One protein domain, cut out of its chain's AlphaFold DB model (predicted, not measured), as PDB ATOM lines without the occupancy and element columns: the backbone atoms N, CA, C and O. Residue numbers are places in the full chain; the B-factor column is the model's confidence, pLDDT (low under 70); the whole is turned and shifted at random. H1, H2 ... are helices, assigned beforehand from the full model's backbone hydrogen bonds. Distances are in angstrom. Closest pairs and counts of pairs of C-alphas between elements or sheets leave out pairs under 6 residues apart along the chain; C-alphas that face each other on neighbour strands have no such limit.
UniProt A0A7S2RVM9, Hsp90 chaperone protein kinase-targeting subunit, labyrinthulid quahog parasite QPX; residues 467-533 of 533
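Overview. This is residues 467 to 533 of the 533 residues of the protein "Hsp90 chaperone protein kinase-targeting subunit" of labyrinthulid quahog parasite QPX (UniProt A0A7S2RVM9). Four short helices follow one another round a ring that is loosely joined at two of its corners: H2 and H3 form a hairpin, and the end of H4, the longest helix, comes back to H1. The last 15 residues, 519 to 533, fold back past H4 as a tail with no named element, while residues 501 to 507 stick out. The printed part has 67 residues with four named helices, H1 to H4 in chain order, and no named strand; its class is all helix. It is compact, with a radius of gyration of the C-alphas of 11.1 A, and spans 27 by 24 by 21 A.

Arrangement. H1, residues 473 to 479, and H2, residues 482 to 489, are close but not clearly touching; their closest C-alphas, of Leu 477 and Gln 485, are 6.2 A apart. H2 and H3, residues 493 to 502, touch as a helical hairpin at a shallow tilt of 16 degrees, opposite ways, with the C-alphas of Ala 487 and Leu 496 closest at 5.4 A. H3 and H4, residues 505 to 518, are close but not clearly touching, with the C-alphas of Leu 500 and Ala 508 closest at 5.4 A; their tilt of 38 degrees is only just steep. H4 touches H1 with residues 514 to 518 alone, at a shallow tilt of 28 degrees, opposite ways; the closest C-alphas, of Pro 473 and Ser 518, are 4.9 A apart. H1 and H3 are apart, as are H2 and H4. In H1, H2, H3 and H4 every O i to N i+4 pair is within hydrogen-bond range.

Along the chain. H1 begins at C-alpha 473 (-0.737, -34.575, 8.054) and measures 10.1 A from first to last C-alpha. H2 measures 10.5 A, H3 14.3 A and H4 20.0 A. H4 ends at C-alpha 518 (-1.923, -30.007, 6.780).

Size, cuts and confidence. The C-alphas farthest apart, of Thr 490 and Glu 533, are 29.9 A apart. The printed part has no cut, and the three links between helices are tight. The mean pLDDT of the printed part is 77.8, and residues 525 to 533 are under 70.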
ATOM      1  N   GLY A 467      -2.483 -31.738   2.564       73.75
ATOM      2  CA  GLY A 467      -3.486 -30.837   3.119       73.75
ATOM      3  C   GLY A 467      -3.694 -29.570   2.276       73.75
ATOM      4  O   GLY A 467      -2.983 -29.332   1.297       73.75
ATOM      5  N   PRO A 468      -4.653 -28.704   2.645       78.38
ATOM      6  CA  PRO A 468      -5.001 -27.501   1.880       78.38
ATOM      7  C   PRO A 468      -3.830 -26.518   1.672       78.38
ATOM      8  O   PRO A 468      -3.838 -25.767   0.698       78.38
ATOM      9  N   GLY A 469      -2.820 -26.540   2.544       78.25
ATOM     10  CA  GLY A 469      -1.568 -25.782   2.437       78.25
ATOM     11  C   GLY A 469      -0.386 -26.580   1.869       78.25
ATOM     12  O   GLY A 469       0.741 -26.094   1.884       78.25
ATOM     13  N   GLY A 470      -0.614 -27.796   1.365       77.06
ATOM     14  CA  GLY A 470       0.422 -28.633   0.758       77.06
ATOM     15  C   GLY A 470       1.355 -29.323   1.757       77.06
ATOM     16  O   GLY A 470       2.437 -29.747   1.359       77.06
ATOM     17  N   LEU A 471       0.968 -29.413   3.034       79.69
ATOM     18  CA  LEU A 471       1.710 -30.136   4.070       79.69
ATOM     19  C   LEU A 471       1.096 -31.519   4.316       79.69
ATOM     20  O   LEU A 471      -0.123 -31.677   4.245       79.69
ATOM     21  N   ASP A 472       1.939 -32.507   4.617       78.75
ATOM     22  CA  ASP A 472       1.493 -33.856   4.973       78.75
ATOM     23  C   ASP A 472       1.011 -33.887   6.441       78.75
ATOM     24  O   ASP A 472       1.761 -33.481   7.342       78.75
ATOM     25  N   PRO A 473      -0.220 -34.366   6.706       79.56
ATOM     26  CA  PRO A 473      -0.737 -34.575   8.054       79.56
ATOM     27  C   PRO A 473       0.205 -35.316   9.010       79.56
ATOM     28  O   PRO A 473       0.360 -34.923  10.169       79.56
ATOM     29  N   ASN A 474       0.854 -36.381   8.542       78.69
ATOM     30  CA  ASN A 474       1.663 -37.249   9.393       78.69
ATOM     31  C   ASN A 474       3.003 -36.597   9.759       78.69
ATOM     32  O   ASN A 474       3.471 -36.727  10.892       78.69
ATOM     33  N   GLU A 475       3.599 -35.841   8.830       81.31
ATOM     34  CA  GLU A 475       4.819 -35.074   9.101       81.31
ATOM     35  C   GLU A 475       4.557 -33.926  10.076       81.31
ATOM     36  O   GLU A 475       5.358 -33.695  10.985       81.31
ATOM     37  N   VAL A 476       3.426 -33.226   9.917       83.56
ATOM     38  CA  VAL A 476       3.040 -32.164  10.851       83.56
ATOM     39  C   VAL A 476       2.779 -32.751  12.230       83.56
ATOM     40  O   VAL A 476       3.346 -32.237  13.189       83.56
ATOM     41  N   LEU A 477       2.028 -33.853  12.346       81.56
ATOM     42  CA  LEU A 477       1.776 -34.506  13.633       81.56
ATOM     43  C   LEU A 477       3.085 -34.873  14.351       81.56
ATOM     44  O   LEU A 477       3.224 -34.578  15.533       81.56
ATOM     45  N   ALA A 478       4.078 -35.416  13.642       81.94
ATOM     46  CA  ALA A 478       5.378 -35.760  14.222       81.94
ATOM     47  C   ALA A 478       6.203 -34.541  14.688       81.94
ATOM     48  O   ALA A 478       7.032 -34.668  15.592       81.94
ATOM     49  N   GLN A 479       5.990 -33.363  14.091       84.38
ATOM     50  CA  GLN A 479       6.683 -32.114  14.440       84.38
ATOM     51  C   GLN A 479       6.021 -31.341  15.591       84.38
ATOM     52  O   GLN A 479       6.634 -30.419  16.137       84.38
ATOM     53  N   LEU A 480       4.782 -31.680  15.960       86.12
ATOM     54  CA  LEU A 480       4.075 -31.036  17.068       86.12
ATOM     55  C   LEU A 480       4.655 -31.452  18.432       86.12
ATOM     56  O   LEU A 480       5.214 -32.542  18.557       86.12
ATOM     57  N   PRO A 481       4.496 -30.638  19.488       87.75
ATOM     58  CA  PRO A 481       4.826 -31.044  20.852       87.75
ATOM     59  C   PRO A 481       4.049 -32.293  21.291       87.75
ATOM     60  O   PRO A 481       2.877 -32.448  20.950       87.75
ATOM     61  N   LEU A 482       4.667 -33.154  22.107       81.88
ATOM     62  CA  LEU A 482       4.077 -34.432  22.534       81.88
ATOM     63  C   LEU A 482       2.694 -34.264  23.192       81.88
ATOM     64  O   LEU A 482       1.781 -35.036  22.921       81.88
ATOM     65  N   GLU A 483       2.504 -33.213  23.993       82.88
ATOM     66  CA  GLU A 483       1.213 -32.928  24.640       82.88
ATOM     67  C   GLU A 483       0.102 -32.594  23.631       82.88
ATOM     68  O   GLU A 483      -1.062 -32.939  23.843       82.88
ATOM     69  N   MET A 484       0.471 -31.968  22.514       81.44
ATOM     70  CA  MET A 484      -0.424 -31.622  21.415       81.44
ATOM     71  C   MET A 484      -0.704 -32.840  20.525       81.44
ATOM     72  O   MET A 484      -1.850 -33.060  20.141       81.44
ATOM     73  N   GLN A 485       0.307 -33.682  20.268       83.50
ATOM     74  CA  GLN A 485       0.142 -34.964  19.570       83.50
ATOM     75  C   GLN A 485      -0.854 -35.871  20.295       83.50
ATOM     76  O   GLN A 485      -1.792 -36.385  19.687       83.50
ATOM     77  N   GLU A 486      -0.687 -36.025  21.611       81.00
ATOM     78  CA  GLU A 486      -1.587 -36.833  22.426       81.00
ATOM     79  C   GLU A 486      -3.021 -36.297  22.391       81.00
ATOM     80  O   GLU A 486      -3.952 -37.094  22.319       81.00
ATOM     81  N   ALA A 487      -3.213 -34.972  22.378       85.06
ATOM     82  CA  ALA A 487      -4.539 -34.366  22.261       85.06
ATOM     83  C   ALA A 487      -5.236 -34.715  20.930       85.06
ATOM     84  O   ALA A 487      -6.439 -34.979  20.932       85.06
ATOM     85  N   PHE A 488      -4.497 -34.787  19.814       81.62
ATOM     86  CA  PHE A 488      -5.038 -35.231  18.521       81.62
ATOM     87  C   PHE A 488      -5.341 -36.734  18.493       81.62
ATOM     88  O   PHE A 488      -6.399 -37.128  18.003       81.62
ATOM     89  N   VAL A 489      -4.472 -37.570  19.075       78.44
ATOM     90  CA  VAL A 489      -4.696 -39.026  19.180       78.44
ATOM     91  C   VAL A 489      -5.933 -39.334  20.029       78.44
ATOM     92  O   VAL A 489      -6.722 -40.209  19.677       78.44
ATOM     93  N   THR A 490      -6.141 -38.602  21.127       81.94
ATOM     94  CA  THR A 490      -7.306 -38.781  22.008       81.94
ATOM     95  C   THR A 490      -8.536 -37.975  21.586       81.94
ATOM     96  O   THR A 490      -9.554 -38.050  22.269       81.94
ATOM     97  N   GLN A 491      -8.459 -37.209  20.489       77.56
ATOM     98  CA  GLN A 491      -9.517 -36.309  20.001       77.56
ATOM     99  C   GLN A 491     -10.034 -35.324  21.073       77.56
ATOM    100  O   GLN A 491     -11.223 -35.006  21.134       77.56
ATOM    101  N   ASP A 492      -9.139 -34.830  21.933       82.12
ATOM    102  CA  ASP A 492      -9.479 -33.976  23.073       82.12
ATOM    103  C   ASP A 492      -9.155 -32.500  22.788       82.12
ATOM    104  O   ASP A 492      -8.019 -32.032  22.904       82.12
ATOM    105  N   THR A 493     -10.194 -31.743  22.429       80.19
ATOM    106  CA  THR A 493     -10.085 -30.307  22.119       80.19
ATOM    107  C   THR A 493      -9.814 -29.424  23.343       80.19
ATOM    108  O   THR A 493      -9.278 -28.326  23.194       80.19
ATOM    109  N   GLU A 494     -10.159 -29.870  24.556       81.94
ATOM    110  CA  GLU A 494      -9.904 -29.112  25.790       81.94
ATOM    111  C   GLU A 494      -8.438 -29.236  26.194       81.94
ATOM    112  O   GLU A 494      -7.793 -28.250  26.564       81.94
ATOM    113  N   ARG A 495      -7.881 -30.440  26.045       83.19
ATOM    114  CA  ARG A 495      -6.456 -30.699  26.244       83.19
ATOM    115  C   ARG A 495      -5.595 -29.943  25.235       83.19
ATOM    116  O   ARG A 495      -4.573 -29.379  25.624       83.19
ATOM    117  N   LEU A 496      -6.046 -29.860  23.981       83.19
ATOM    118  CA  LEU A 496      -5.404 -29.043  22.951       83.19
ATOM    119  C   LEU A 496      -5.375 -27.562  23.358       83.19
ATOM    120  O   LEU A 496      -4.299 -26.976  23.404       83.19
ATOM    121  N   LYS A 497      -6.516 -26.973  23.748       82.81
ATOM    122  CA  LYS A 497      -6.597 -25.576  24.229       82.81
ATOM    123  C   LYS A 497      -5.637 -25.294  25.378       82.81
ATOM    124  O   LYS A 497      -4.901 -24.316  25.338       82.81
ATOM    125  N   LYS A 498      -5.592 -26.189  26.365       86.06
ATOM    126  CA  LYS A 498      -4.694 -26.067  27.515       86.06
ATOM    127  C   LYS A 498      -3.214 -26.112  27.116       86.06
ATOM    128  O   LYS A 498      -2.409 -25.400  27.705       86.06
ATOM    129  N   CYS A 499      -2.861 -26.927  26.119       83.00
ATOM    130  CA  CYS A 499      -1.510 -26.960  25.556       83.00
ATOM    131  C   CYS A 499      -1.171 -25.646  24.833       83.00
ATOM    132  O   CYS A 499      -0.054 -25.153  24.970       83.00
ATOM    133  N   LEU A 500      -2.128 -25.061  24.102       82.19
ATOM    134  CA  LEU A 500      -1.937 -23.773  23.425       82.19
ATOM    135  C   LEU A 500      -1.780 -22.612  24.419       82.19
ATOM    136  O   LEU A 500      -0.932 -21.754  24.215       82.19
ATOM    137  N   GLU A 501      -2.547 -22.611  25.513       84.69
ATOM    138  CA  GLU A 501      -2.447 -21.608  26.586       84.69
ATOM    139  C   GLU A 501      -1.136 -21.702  27.384       84.69
ATOM    140  O   GLU A 501      -0.703 -20.719  27.987       84.69
ATOM    141  N   ALA A 502      -0.510 -22.882  27.426       83.88
ATOM    142  CA  ALA A 502       0.731 -23.114  28.162       83.88
ATOM    143  C   ALA A 502       1.993 -22.652  27.409       83.88
ATOM    144  O   ALA A 502       3.048 -22.514  28.035       83.88
ATOM    145  N   MET A 503       1.903 -22.421  26.096       79.12
ATOM    146  CA  MET A 503       3.018 -21.964  25.262       79.12
ATOM    147  C   MET A 503       2.906 -20.482  24.896       79.12
ATOM    148  O   MET A 503       1.942 -19.802  25.243       79.12
ATOM    149  N   THR A 504       3.932 -19.947  24.232       86.62
ATOM    150  CA  THR A 504       3.915 -18.547  23.797       86.62
ATOM    151  C   THR A 504       2.938 -18.345  22.635       86.62
ATOM    152  O   THR A 504       2.744 -19.238  21.812       86.62
ATOM    153  N   GLU A 505       2.322 -17.162  22.553       77.69
ATOM    154  CA  GLU A 505       1.310 -16.839  21.532       77.69
ATOM    155  C   GLU A 505       1.848 -17.032  20.100       77.69
ATOM    156  O   GLU A 505       1.158 -17.574  19.239       77.69
ATOM    157  N   GLU A 506       3.125 -16.703  19.868       80.12
ATOM    158  CA  GLU A 506       3.801 -16.874  18.575       80.12
ATOM    159  C   GLU A 506       4.007 -18.356  18.194       80.12
ATOM    160  O   GLU A 506       3.832 -18.736  17.032       80.12
ATOM    161  N   GLU A 507       4.353 -19.214  19.159       81.62
ATOM    162  CA  GLU A 507       4.509 -20.660  18.945       81.62
ATOM    163  C   GLU A 507       3.151 -21.342  18.739       81.62
ATOM    164  O   GLU A 507       3.015 -22.206  17.867       81.62
ATOM    165  N   ALA A 508       2.131 -20.899  19.477       82.88
ATOM    166  CA  ALA A 508       0.772 -21.407  19.356       82.88
ATOM    167  C   ALA A 508       0.173 -21.147  17.979       82.88
ATOM    168  O   ALA A 508      -0.329 -22.078  17.342       82.88
ATOM    169  N   SER A 509       0.283 -19.914  17.483       82.06
ATOM    170  CA  SER A 509      -0.176 -19.575  16.137       82.06
ATOM    171  C   SER A 509       0.586 -20.351  15.065       82.06
ATOM    172  O   SER A 509      -0.026 -20.829  14.112       82.06
ATOM    173  N   ARG A 510       1.901 -20.551  15.228       85.88
ATOM    174  CA  ARG A 510       2.715 -21.309  14.267       85.88
ATOM    175  C   ARG A 510       2.294 -22.779  14.174       85.88
ATOM    176  O   ARG A 510       2.122 -23.287  13.068       85.88
ATOM    177  N   HIS A 511       2.132 -23.462  15.307       85.62
ATOM    178  CA  HIS A 511       1.720 -24.868  15.325       85.62
ATOM    179  C   HIS A 511       0.275 -25.050  14.852       85.62
ATOM    180  O   HIS A 511      -0.003 -25.981  14.099       85.62
ATOM    181  N   MET A 512      -0.629 -24.135  15.215       84.31
ATOM    182  CA  MET A 512      -2.013 -24.170  14.744       84.31
ATOM    183  C   MET A 512      -2.110 -23.929  13.233       84.31
ATOM    184  O   MET A 512      -2.828 -24.653  12.548       84.31
ATOM    185  N   GLN A 513      -1.334 -22.988  12.685       84.06
ATOM    186  CA  GLN A 513      -1.288 -22.749  11.242       84.06
ATOM    187  C   GLN A 513      -0.799 -23.990  10.481       84.06
ATOM    188  O   GLN A 513      -1.413 -24.382   9.494       84.06
ATOM    189  N   MET A 514       0.231 -24.677  10.986       83.12
ATOM    190  CA  MET A 514       0.686 -25.950  10.413       83.12
ATOM    191  C   MET A 514      -0.403 -27.035  10.452       83.12
ATOM    192  O   MET A 514      -0.540 -27.800   9.495       83.12
ATOM    193  N   CYS A 515      -1.195 -27.107  11.527       85.44
ATOM    194  CA  CYS A 515      -2.330 -28.029  11.624       85.44
ATOM    195  C   CYS A 515      -3.443 -27.704  10.622       85.44
ATOM    196  O   CYS A 515      -4.074 -28.619  10.099       85.44
ATOM    197  N   ILE A 516      -3.677 -26.423  10.331       85.44
ATOM    198  CA  ILE A 516      -4.655 -25.990   9.325       85.44
ATOM    199  C   ILE A 516      -4.149 -26.319   7.919       85.44
ATOM    200  O   ILE A 516      -4.868 -26.926   7.128       85.44
ATOM    201  N   ASP A 517      -2.888 -25.999   7.628       82.56
ATOM    202  CA  ASP A 517      -2.262 -26.195   6.319       82.56
ATOM    203  C   ASP A 517      -2.097 -27.683   5.959       82.56
ATOM    204  O   ASP A 517      -2.182 -28.060   4.789       82.56
ATOM    205  N   SER A 518      -1.912 -28.548   6.956       83.81
ATOM    206  CA  SER A 518      -1.923 -30.007   6.780       83.81
ATOM    207  C   SER A 518      -3.322 -30.619   6.804       83.81
ATOM    208  O   SER A 518      -3.487 -31.765   6.412       83.81
ATOM    209  N   GLY A 519      -4.354 -29.878   7.214       79.25
ATOM    210  CA  GLY A 519      -5.723 -30.390   7.309       79.25
ATOM    211  C   GLY A 519      -6.006 -31.223   8.567       79.25
ATOM    212  O   GLY A 519      -7.076 -31.821   8.656       79.25
ATOM    213  N   LEU A 520      -5.098 -31.232   9.554       82.31
ATOM    214  CA  LEU A 520      -5.341 -31.783  10.897       82.31
ATOM    215  C   LEU A 520      -6.428 -31.018  11.659       82.31
ATOM    216  O   LEU A 520      -7.107 -31.594  12.508       82.31
ATOM    217  N   TRP A 521      -6.577 -29.719  11.385       83.31
ATOM    218  CA  TRP A 521      -7.568 -28.858  12.021       83.31
ATOM    219  C   TRP A 521      -8.325 -28.035  10.981       83.31
ATOM    220  O   TRP A 521      -7.721 -27.333  10.173       83.31
ATOM    221  N   VAL A 522      -9.658 -28.085  11.015       80.25
ATOM    222  CA  VAL A 522     -10.516 -27.259  10.156       80.25
ATOM    223  C   VAL A 522     -11.201 -26.217  11.036       80.25
ATOM    224  O   VAL A 522     -12.105 -26.578  11.793       80.25
ATOM    225  N   PRO A 523     -10.798 -24.937  10.964       75.50
ATOM    226  CA  PRO A 523     -11.361 -23.916  11.828       75.50
ATOM    227  C   PRO A 523     -12.826 -23.657  11.473       75.50
ATOM    228  O   PRO A 523     -13.191 -23.447  10.313       75.50
ATOM    229  N   GLY A 524     -13.686 -23.689  12.489       72.69
ATOM    230  CA  GLY A 524     -15.092 -23.324  12.352       72.69
ATOM    231  C   GLY A 524     -15.295 -21.800  12.267       72.69
ATOM    232  O   GLY A 524     -14.424 -21.040  12.683       72.69
ATOM    233  N   PRO A 525     -16.477 -21.317  11.831       57.59
ATOM    234  CA  PRO A 525     -16.771 -19.881  11.697       57.59
ATOM    235  C   PRO A 525     -16.663 -19.049  12.991       57.59
ATOM    236  O   PRO A 525     -16.701 -17.828  12.917       57.59
ATOM    237  N   ASN A 526     -16.581 -19.697  14.159       58.00
ATOM    238  CA  ASN A 526     -16.488 -19.087  15.492       58.00
ATOM    239  C   ASN A 526     -15.413 -19.783  16.352       58.00
ATOM    240  O   ASN A 526     -15.598 -19.946  17.560       58.00
ATOM    241  N   ASP A 527     -14.342 -20.292  15.742       62.91
ATOM    242  CA  ASP A 527     -13.306 -21.016  16.477       62.91
ATOM    243  C   ASP A 527     -12.404 -20.045  17.268       62.91
ATOM    244  O   ASP A 527     -11.724 -19.224  16.653       62.91
ATOM    245  N   PRO A 528     -12.369 -20.110  18.615       56.84
ATOM    246  CA  PRO A 528     -11.542 -19.224  19.437       56.84
ATOM    247  C   PRO A 528     -10.031 -19.464  19.281       56.84
ATOM    248  O   PRO A 528      -9.247 -18.725  19.867       56.84
ATOM    249  N   LEU A 529      -9.624 -20.509  18.548       57.31
ATOM    250  CA  LEU A 529      -8.225 -20.890  18.343       57.31
ATOM    251  C   LEU A 529      -7.572 -20.249  17.114       57.31
ATOM    252  O   LEU A 529      -6.349 -20.295  16.984       57.31
ATOM    253  N   VAL A 530      -8.363 -19.645  16.225       55.59
ATOM    254  CA  VAL A 530      -7.851 -18.832  15.121       55.59
ATOM    255  C   VAL A 530      -8.067 -17.381  15.506       55.59
ATOM    256  O   VAL A 530      -9.204 -16.930  15.638       55.59
ATOM    257  N   GLY A 531      -6.966 -16.669  15.752       49.31
ATOM    258  CA  GLY A 531      -7.003 -15.246  16.058       49.31
ATOM    259  C   GLY A 531      -7.825 -14.507  15.006       49.31
ATOM    260  O   GLY A 531      -7.603 -14.665  13.808       49.31
ATOM    261  N   SER A 532      -8.806 -13.737  15.465       36.84
ATOM    262  CA  SER A 532      -9.531 -12.779  14.640       36.84
ATOM    263  C   SER A 532      -8.532 -11.797  14.027       36.84
ATOM    264  O   SER A 532      -7.880 -11.072  14.785       36.84
ATOM    265  N   GLU A 533      -8.412 -11.782  12.697       34.84
ATOM    266  CA  GLU A 533      -7.839 -10.635  11.976       34.84
ATOM    267  C   GLU A 533      -8.583  -9.333  12.303       34.84
ATOM    268  O   GLU A 533      -9.833  -9.367  12.439       34.84
TER     269      GLU A 533